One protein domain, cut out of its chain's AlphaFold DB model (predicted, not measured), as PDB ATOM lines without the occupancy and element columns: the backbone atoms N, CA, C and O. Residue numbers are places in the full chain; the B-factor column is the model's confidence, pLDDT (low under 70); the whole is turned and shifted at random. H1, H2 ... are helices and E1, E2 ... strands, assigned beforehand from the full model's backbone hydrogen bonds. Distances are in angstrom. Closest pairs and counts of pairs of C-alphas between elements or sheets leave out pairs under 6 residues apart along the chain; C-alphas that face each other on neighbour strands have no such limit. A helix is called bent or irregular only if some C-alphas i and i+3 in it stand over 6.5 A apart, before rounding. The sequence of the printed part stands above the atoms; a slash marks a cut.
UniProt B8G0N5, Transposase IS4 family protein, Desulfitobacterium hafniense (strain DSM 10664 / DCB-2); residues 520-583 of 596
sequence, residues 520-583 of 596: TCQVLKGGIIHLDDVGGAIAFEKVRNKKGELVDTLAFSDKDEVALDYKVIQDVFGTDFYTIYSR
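AT A GLANCE: This is residues 520 to 583 of the 596 residues of the protein "Transposase IS4 family protein" of Desulfitobacterium hafniense (strain DSM 10664 / DCB-2) (UniProt B8G0N5). Three separate parts make an open, stretched-out shape: a small three-strand sheet, E1, E2 and E5, at one end, a two-strand hairpin, E3 and E4, reaching out to the other end, and one helix, H1, off to the side between them. The free end of the helix and the turn after it, residues 568 to 574, stick out, and the chain then folds back to lay E5 beside E2. The printed part has 64 residues with one named helix and five named strands, in the order E1, E2, E3, E4, H1, E5; the class is mixed, helices and strands. The sheet has the order E1, E2, E5, and both it and the hairpin of E3 and E4 are antiparallel. The whole is only just extended, close to loose, with a radius of gyration of the C-alphas of 16.2 A, and its outline is flat, 51 by 30 by 13 A.

HOW THE PARTS SIT: E1, residues 520 to 524, and E2, residues 528 to 531, form a hairpin with an angle of 156 degrees between their directions; N 522 and O 530 are 2.8 A apart, within hydrogen-bond range. E5, residues 581 to 583, is antiparallel to E2 at 142 degrees, with N 529 and O 582 at 2.8 A. E1 and E5 are the edge strands. E3, residues 538 to 544, is apart from E2. E3 forms a hairpin with E4, residues 550 to 556, at 144 degrees; N 541 and O 553 are 2.8 A apart, and the C-alphas of Lys 542 and Asp 552, which face each other, are 4.6 A apart. H1, residues 561 to 572, is apart from E1, E2 and E3 and is not on the three-strand sheet. In H1 every O i to N i+4 pair is within hydrogen-bond range.

IN THESE COORDINATES: E1 begins at C-alpha 520, (240.655, 254.873, 166.005), and is 13.3 A long; E2 is 9.7 A long. E3 spans 17.3 A and E4 17.4 A. H1, not bent, runs 16.8 A from C-alpha 561 at (246.090, 261.335, 180.476). E5, 7.1 A long, ends at C-alpha 583, (241.913, 239.978, 162.903).

THE WHOLE: The two C-alphas farthest apart, those of Gly 526 and Lys 547, are 51.6 A apart. The printed part has no cut and no long link; the links E2 to E3 and H1 to E5 are short, the other three tight. The mean pLDDT of the printed part is 84.5, and residues 536 to 540 and 555 to 558 are under 70.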
ATOM      1  N   THR A 520     240.749 255.015 167.462       95.50
ATOM      2  CA  THR A 520     240.655 254.873 166.005       95.50
ATOM      3  C   THR A 520     241.379 253.645 165.461       95.50
ATOM      4  O   THR A 520     242.257 253.059 166.087       95.50
ATOM      5  N   CYS A 521     240.954 253.211 164.279       94.25
ATOM      6  CA  CYS A 521     241.485 252.055 163.584       94.25
ATOM      7  C   CYS A 521     241.463 252.236 162.062       94.25
ATOM      8  O   CYS A 521     240.663 253.006 161.524       94.25
ATOM      9  N   GLN A 522     242.271 251.449 161.360       91.75
ATOM     10  CA  GLN A 522     242.250 251.276 159.910       91.75
ATOM     11  C   GLN A 522     241.970 249.811 159.562       91.75
ATOM     12  O   GLN A 522     242.385 248.893 160.277       91.75
ATOM     13  N   VAL A 523     241.265 249.585 158.452       88.38
ATOM     14  CA  VAL A 523     240.984 248.239 157.938       88.38
ATOM     15  C   VAL A 523     241.932 247.942 156.788       88.38
ATOM     16  O   VAL A 523     241.740 248.412 155.671       88.38
ATOM     17  N   LEU A 524     242.947 247.135 157.070       85.12
ATOM     18  CA  LEU A 524     243.935 246.703 156.093       85.12
ATOM     19  C   LEU A 524     243.418 245.516 155.267       85.12
ATOM     20  O   LEU A 524     242.509 244.773 155.674       85.12
ATOM     21  N   LYS A 525     244.058 245.289 154.113       76.44
ATOM     22  CA  LYS A 525     243.819 244.103 153.280       76.44
ATOM     23  C   LYS A 525     243.913 242.817 154.099       76.44
ATOM     24  O   LYS A 525     244.716 242.679 155.019       76.44
ATOM     25  N   GLY A 526     243.078 241.847 153.734       74.81
ATOM     26  CA  GLY A 526     243.021 240.560 154.426       74.81
ATOM     27  C   GLY A 526     242.156 240.557 155.690       74.81
ATOM     28  O   GLY A 526     242.131 239.548 156.391       74.81
ATOM     29  N   GLY A 527     241.439 241.650 155.981       79.88
ATOM     30  CA  GLY A 527     240.591 241.759 157.168       79.88
ATOM     31  C   GLY A 527     241.407 241.922 158.451       79.88
ATOM     32  O   GLY A 527     241.038 241.371 159.491       79.88
ATOM     33  N   ILE A 528     242.530 242.636 158.369       86.56
ATOM     34  CA  ILE A 528     243.376 242.977 159.514       86.56
ATOM     35  C   ILE A 528     242.995 244.383 159.976       86.56
ATOM     36  O   ILE A 528     242.881 245.302 159.173       86.56
ATOM     37  N   ILE A 529     242.778 244.539 161.273       90.81
ATOM     38  CA  ILE A 529     242.544 245.819 161.927       90.81
ATOM     39  C   ILE A 529     243.874 246.304 162.482       90.81
ATOM     40  O   ILE A 529     244.534 245.571 163.216       90.81
ATOM     41  N   HIS A 530     244.234 247.526 162.117       92.69
ATOM     42  CA  HIS A 530     245.327 248.280 162.710       92.69
ATOM     43  C   HIS A 530     244.717 249.320 163.648       92.69
ATOM     44  O   HIS A 530     243.973 250.184 163.187       92.69
ATOM     45  N   LEU A 531     244.957 249.196 164.949       92.50
ATOM     46  CA  LEU A 531     244.565 250.191 165.938       92.50
ATOM     47  C   LEU A 531     245.638 251.266 166.017       92.50
ATOM     48  O   LEU A 531     246.819 250.951 166.151       92.50
ATOM     49  N   ASP A 532     245.206 252.521 165.943       89.94
ATOM     50  CA  ASP A 532     246.064 253.633 166.323       89.94
ATOM     51  C   ASP A 532     246.243 253.622 167.849       89.94
ATOM     52  O   ASP A 532     245.385 253.119 168.585       89.94
ATOM     53  N   ASP A 533     247.352 254.188 168.319       86.25
ATOM     54  CA  ASP A 533     247.584 254.368 169.748       86.25
ATOM     55  C   ASP A 533     246.513 255.289 170.357       86.25
ATOM     56  O   ASP A 533     246.196 256.351 169.809       86.25
ATOM     57  N   VAL A 534     245.939 254.871 171.487       85.69
ATOM     58  CA  VAL A 534     244.955 255.659 172.235       85.69
ATOM     59  C   VAL A 534     245.696 256.359 173.360       85.69
ATOM     60  O   VAL A 534     245.780 255.850 174.473       85.69
ATOM     61  N   GLY A 535     246.251 257.522 173.035       76.12
ATOM     62  CA  GLY A 535     247.253 258.186 173.861       76.12
ATOM     63  C   GLY A 535     248.549 258.348 173.076       76.12
ATOM     64  O   GLY A 535     248.509 258.660 171.884       76.12
ATOM     65  N   GLY A 536     249.686 258.202 173.750       63.84
ATOM     66  CA  GLY A 536     251.010 258.362 173.149       63.84
ATOM     67  C   GLY A 536     251.416 259.827 172.993       63.84
ATOM     68  O   GLY A 536     252.315 260.155 172.214       63.84
ATOM     69  N   ALA A 537     250.763 260.732 173.727       61.97
ATOM     70  CA  ALA A 537     251.247 262.094 173.863       61.97
ATOM     71  C   ALA A 537     252.556 262.093 174.662       61.97
ATOM     72  O   ALA A 537     252.773 261.285 175.564       61.97
ATOM     73  N   ILE A 538     253.434 263.030 174.333       64.69
ATOM     74  CA  ILE A 538     254.667 263.224 175.079       64.69
ATOM     75  C   ILE A 538     254.300 263.695 176.497       64.69
ATOM     76  O   ILE A 538     253.716 264.767 176.662       64.69
ATOM     77  N   ALA A 539     254.625 262.898 177.509       64.50
ATOM     78  CA  ALA A 539     254.441 263.241 178.910       64.50
ATOM     79  C   ALA A 539     255.724 263.859 179.482       64.50
ATOM     80  O   ALA A 539     256.830 263.592 179.010       64.50
ATOM     81  N   PHE A 540     255.575 264.685 180.520       67.62
ATOM     82  CA  PHE A 540     256.716 265.126 181.313       67.62
ATOM     83  C   PHE A 540     257.139 264.002 182.259       67.62
ATOM     84  O   PHE A 540     256.417 263.654 183.192       67.62
ATOM     85  N   GLU A 541     258.322 263.451 182.024       75.50
ATOM     86  CA  GLU A 541     258.950 262.456 182.879       75.50
ATOM     87  C   GLU A 541     260.165 263.048 183.586       75.50
ATOM     88  O   GLU A 541     260.968 263.775 183.000       75.50
ATOM     89  N   LYS A 542     260.326 262.710 184.868       81.88
ATOM     90  CA  LYS A 542     261.506 263.102 185.636       81.88
ATOM     91  C   LYS A 542     262.654 262.161 185.323       81.88
ATOM     92  O   LYS A 542     262.688 261.034 185.816       81.88
ATOM     93  N   VAL A 543     263.620 262.646 184.554       80.69
ATOM     94  CA  VAL A 543     264.818 261.892 184.180       80.69
ATOM     95  C   VAL A 543     266.036 262.534 184.829       80.69
ATOM     96  O   VAL A 543     266.118 263.754 184.963       80.69
ATOM     97  N   ARG A 544     267.004 261.721 185.266       87.00
ATOM     98  CA  ARG A 544     268.281 262.251 185.751       87.00
ATOM     99  C   ARG A 544     269.120 262.730 184.572       87.00
ATOM    100  O   ARG A 544     269.438 261.944 183.682       87.00
ATOM    101  N   ASN A 545     269.496 264.005 184.570       85.25
ATOM    102  CA  ASN A 545     270.420 264.540 183.575       85.25
ATOM    103  C   ASN A 545     271.847 263.985 183.789       85.25
ATOM    104  O   ASN A 545     272.135 263.306 184.777       85.25
ATOM    105  N   LYS A 546     272.781 264.311 182.885       84.44
ATOM    106  CA  LYS A 546     274.197 263.893 182.984       84.44
ATOM    107  C   LYS A 546     274.906 264.364 184.269       84.44
ATOM    108  O   LYS A 546     275.987 263.871 184.564       84.44
ATOM    109  N   LYS A 547     274.318 265.303 185.020       84.19
ATOM    110  CA  LYS A 547     274.803 265.810 186.313       84.19
ATOM    111  C   LYS A 547     274.107 265.154 187.518       84.19
ATOM    112  O   LYS A 547     274.422 265.491 188.651       84.19
ATOM    113  N   GLY A 548     273.184 264.214 187.293       84.06
ATOM    114  CA  GLY A 548     272.449 263.495 188.337       84.06
ATOM    115  C   GLY A 548     271.201 264.211 188.869       84.06
ATOM    116  O   GLY A 548     270.540 263.674 189.758       84.06
ATOM    117  N   GLU A 549     270.846 265.380 188.330       88.50
ATOM    118  CA  GLU A 549     269.677 266.163 188.747       88.50
ATOM    119  C   GLU A 549     268.412 265.632 188.067       88.50
ATOM    120  O   GLU A 549     268.430 265.332 186.872       88.50
ATOM    121  N   LEU A 550     267.305 265.537 188.807       86.12
ATOM    122  CA  LEU A 550     266.000 265.221 188.227       86.12
ATOM    123  C   LEU A 550     265.493 266.436 187.447       86.12
ATOM    124  O   LEU A 550     265.190 267.467 188.045       86.12
ATOM    125  N   VAL A 551     265.387 266.296 186.131       86.19
ATOM    126  CA  VAL A 551     264.816 267.304 185.237       86.19
ATOM    127  C   VAL A 551     263.564 266.746 184.579       86.19
ATOM    128  O   VAL A 551     263.522 265.568 184.220       86.19
ATOM    129  N   ASP A 552     262.547 267.588 184.426       83.62
ATOM    130  CA  ASP A 552     261.371 267.237 183.639       83.62
ATOM    131  C   ASP A 552     261.770 267.227 182.158       83.62
ATOM    132  O   ASP A 552     262.284 268.214 181.624       83.62
ATOM    133  N   THR A 553     261.574 266.095 181.491       80.06
ATOM    134  CA  THR A 553     261.812 265.937 180.059       80.06
ATOM    135  C   THR A 553     260.590 265.360 179.377       80.06
ATOM    136  O   THR A 553     259.746 264.721 179.992       80.06
ATOM    137  N   LEU A 554     260.493 265.623 178.088       76.12
ATOM    138  CA  LEU A 554     259.395 265.216 177.240       76.12
ATOM    139  C   LEU A 554     259.696 263.811 176.686       76.12
ATOM    140  O   LEU A 554     260.629 263.655 175.901       76.12
ATOM    141  N   ALA A 555     258.923 262.800 177.093       69.12
ATOM    142  CA  ALA A 555     259.078 261.410 176.656       69.12
ATOM    143  C   ALA A 555     257.736 260.771 176.255       69.12
ATOM    144  O   ALA A 555     256.685 261.121 176.789       69.12
ATOM    145  N   PHE A 556     257.766 259.825 175.311       66.19
ATOM    146  CA  PHE A 556     256.609 258.969 175.029       66.19
ATOM    147  C   PHE A 556     256.303 258.110 176.256       66.19
ATOM    148  O   PHE A 556     257.207 257.467 176.787       66.19
ATOM    149  N   SER A 557     255.045 258.095 176.689       66.88
ATOM    150  CA  SER A 557     254.638 257.406 177.912       66.88
ATOM    151  C   SER A 557     253.239 256.824 177.755       66.88
ATOM    152  O   SER A 557     252.337 257.505 177.281       66.88
ATOM    153  N   ASP A 558     253.044 255.594 178.227       65.12
ATOM    154  CA  ASP A 558     251.732 254.944 178.374       65.12
ATOM    155  C   ASP A 558     250.946 255.466 179.595       65.12
ATOM    156  O   ASP A 558     249.858 254.989 179.922       65.12
ATOM    157  N   LYS A 559     251.514 256.460 180.288       70.88
ATOM    158  CA  LYS A 559     250.939 257.150 181.446       70.88
ATOM    159  C   LYS A 559     250.376 258.522 181.093       70.88
ATOM    160  O   LYS A 559     250.090 259.303 182.005       70.88
ATOM    161  N   ASP A 560     250.244 258.849 179.809       82.06
ATOM    162  CA  ASP A 560     249.565 260.078 179.418       82.06
ATOM    163  C   ASP A 560     248.067 260.028 179.781       82.06
ATOM    164  O   ASP A 560     247.467 258.960 179.943       82.06
ATOM    165  N   GLU A 561     247.460 261.205 179.964       87.56
ATOM    166  CA  GLU A 561     246.090 261.335 180.476       87.56
ATOM    167  C   GLU A 561     245.068 260.575 179.617       87.56
ATOM    168  O   GLU A 561     244.148 259.968 180.162       87.56
ATOM    169  N   VAL A 562     245.237 260.562 178.291       91.25
ATOM    170  CA  VAL A 562     244.264 259.967 177.368       91.25
ATOM    171  C   VAL A 562     244.299 258.442 177.452       91.25
ATOM    172  O   VAL A 562     243.237 257.814 177.488       91.25
ATOM    173  N   ALA A 563     245.492 257.849 177.549       89.81
ATOM    174  CA  ALA A 563     245.660 256.409 177.734       89.81
ATOM    175  C   ALA A 563     245.062 255.931 179.069       89.81
ATOM    176  O   ALA A 563     244.320 254.942 179.118       89.81
ATOM    177  N   LEU A 564     245.329 256.669 180.155       91.31
ATOM    178  CA  LEU A 564     244.771 256.377 181.480       91.31
ATOM    179  C   LEU A 564     243.243 256.516 181.499       91.31
ATOM    180  O   LEU A 564     242.555 255.668 182.069       91.31
ATOM    181  N   ASP A 565     242.703 257.539 180.839       94.75
ATOM    182  CA  ASP A 565     241.260 257.750 180.716       94.75
ATOM    183  C   ASP A 565     240.580 256.642 179.927       94.75
ATOM    184  O   ASP A 565     239.540 256.124 180.341       94.75
ATOM    185  N   TYR A 566     241.183 256.235 178.811       95.00
ATOM    186  CA  TYR A 566     240.668 255.137 178.010       95.00
ATOM    187  C   TYR A 566     240.653 253.824 178.794       95.00
ATOM    188  O   TYR A 566     239.678 253.076 178.713       95.00
ATOM    189  N   LYS A 567     241.675 253.573 179.622       93.62
ATOM    190  CA  LYS A 567     241.692 252.431 180.543       93.62
ATOM    191  C   LYS A 567     240.544 252.481 181.549       93.62
ATOM    192  O   LYS A 567     239.825 251.499 181.687       93.62
ATOM    193  N   VAL A 568     240.315 253.630 182.190       95.19
ATOM    194  CA  VAL A 568     239.183 253.807 183.118       95.19
ATOM    195  C   VAL A 568     237.849 253.542 182.417       95.19
ATOM    196  O   VAL A 568     236.957 252.934 183.007       95.19
ATOM    197  N   ILE A 569     237.699 253.968 181.161       96.62
ATOM    198  CA  ILE A 569     236.498 253.675 180.377       96.62
ATOM    199  C   ILE A 569     236.386 252.172 180.105       96.62
ATOM    200  O   ILE A 569     235.340 251.602 180.382       96.62
ATOM    201  N   GLN A 570     237.438 251.509 179.625       95.31
ATOM    202  CA  GLN A 570     237.412 250.064 179.383       95.31
ATOM    203  C   GLN A 570     237.076 249.255 180.650       95.31
ATOM    204  O   GLN A 570     236.245 248.348 180.578       95.31
ATOM    205  N   ASP A 571     237.616 249.644 181.810       94.88
ATOM    206  CA  ASP A 571     237.327 249.022 183.108       94.88
ATOM    207  C   ASP A 571     235.829 249.086 183.455       94.88
ATOM    208  O   ASP A 571     235.253 248.101 183.919       94.88
ATOM    209  N   VAL A 572     235.168 250.222 183.192       95.75
ATOM    210  CA  VAL A 572     233.720 250.391 183.434       95.75
ATOM    211  C   VAL A 572     232.874 249.430 182.600       95.75
ATOM    212  O   VAL A 572     231.807 249.012 183.045       95.75
ATOM    213  N   PHE A 573     233.350 249.064 181.413       96.12
ATOM    214  CA  PHE A 573     232.673 248.132 180.512       96.12
ATOM    215  C   PHE A 573     233.181 246.689 180.645       96.12
ATOM    216  O   PHE A 573     232.741 245.818 179.897       96.12
ATOM    217  N   GLY A 574     234.112 246.418 181.568       94.19
ATOM    218  CA  GLY A 574     234.711 245.092 181.733       94.19
ATOM    219  C   GLY A 574     235.462 244.612 180.489       94.19
ATOM    220  O   GLY A 574     235.485 243.413 180.201       94.19
ATOM    221  N   THR A 575     236.037 245.537 179.720       94.12
ATOM    222  CA  THR A 575     236.806 245.223 178.515       94.12
ATOM    223  C   THR A 575     238.289 245.505 178.713       94.12
ATOM    224  O   THR A 575     238.650 246.335 179.532       94.12
ATOM    225  N   ASP A 576     239.143 244.831 177.947       92.06
ATOM    226  CA  ASP A 576     240.591 245.055 177.943       92.06
ATOM    227  C   ASP A 576     241.143 244.668 176.560       92.06
ATOM    228  O   ASP A 576     241.283 243.483 176.241       92.06
ATOM    229  N   PHE A 577     241.327 245.652 175.674       91.06
ATOM    230  CA  PHE A 577     241.829 245.425 174.318       91.06
ATOM    231  C   PHE A 577     242.843 246.491 173.892       91.06
ATOM    232  O   PHE A 577     242.483 247.629 173.598       91.06
ATOM    233  N   TYR A 578     244.110 246.081 173.785       88.56
ATOM    234  CA  TYR A 578     245.245 246.946 173.425       88.56
ATOM    235  C   TYR A 578     246.110 246.370 172.289       88.56
ATOM    236  O   TYR A 578     247.239 246.797 172.061       88.56
ATOM    237  N   THR A 579     245.615 245.362 171.564       86.50
ATOM    238  CA  THR A 579     246.388 244.731 170.486       86.50
ATOM    239  C   THR A 579     246.397 245.605 169.229       86.50
ATOM    240  O   THR A 579     245.364 245.744 168.575       86.50
ATOM    241  N   ILE A 580     247.575 246.116 168.849       89.62
ATOM    242  CA  ILE A 580     247.783 246.997 167.679       89.62
ATOM    243  C   ILE A 580     247.255 246.363 166.388       89.62
ATOM    244  O   ILE A 580     246.504 246.985 165.643       89.62
ATOM    245  N   TYR A 581     247.618 245.107 166.124       90.00
ATOM    246  CA  TYR A 581     247.144 244.371 164.957       90.00
ATOM    247  C   TYR A 581     246.263 243.213 165.383       90.00
ATOM    248  O   TYR A 581     246.686 242.331 166.128       90.00
ATOM    249  N   SER A 582     245.043 243.167 164.868       87.69
ATOM    250  CA  SER A 582     244.123 242.077 165.168       87.69
ATOM    251  C   SER A 582     243.324 241.662 163.947       87.69
ATOM    252  O   SER A 582     243.115 242.423 163.006       87.69
ATOM    253  N   ARG A 583     242.858 240.415 163.933       85.31
ATOM    254  CA  ARG A 583     241.913 239.978 162.903       85.31
ATOM    255  C   ARG A 583     240.576 240.667 163.143       85.31
ATOM    256  O   ARG A 583     240.104 240.710 164.278       85.31
TER     257      ARG A 583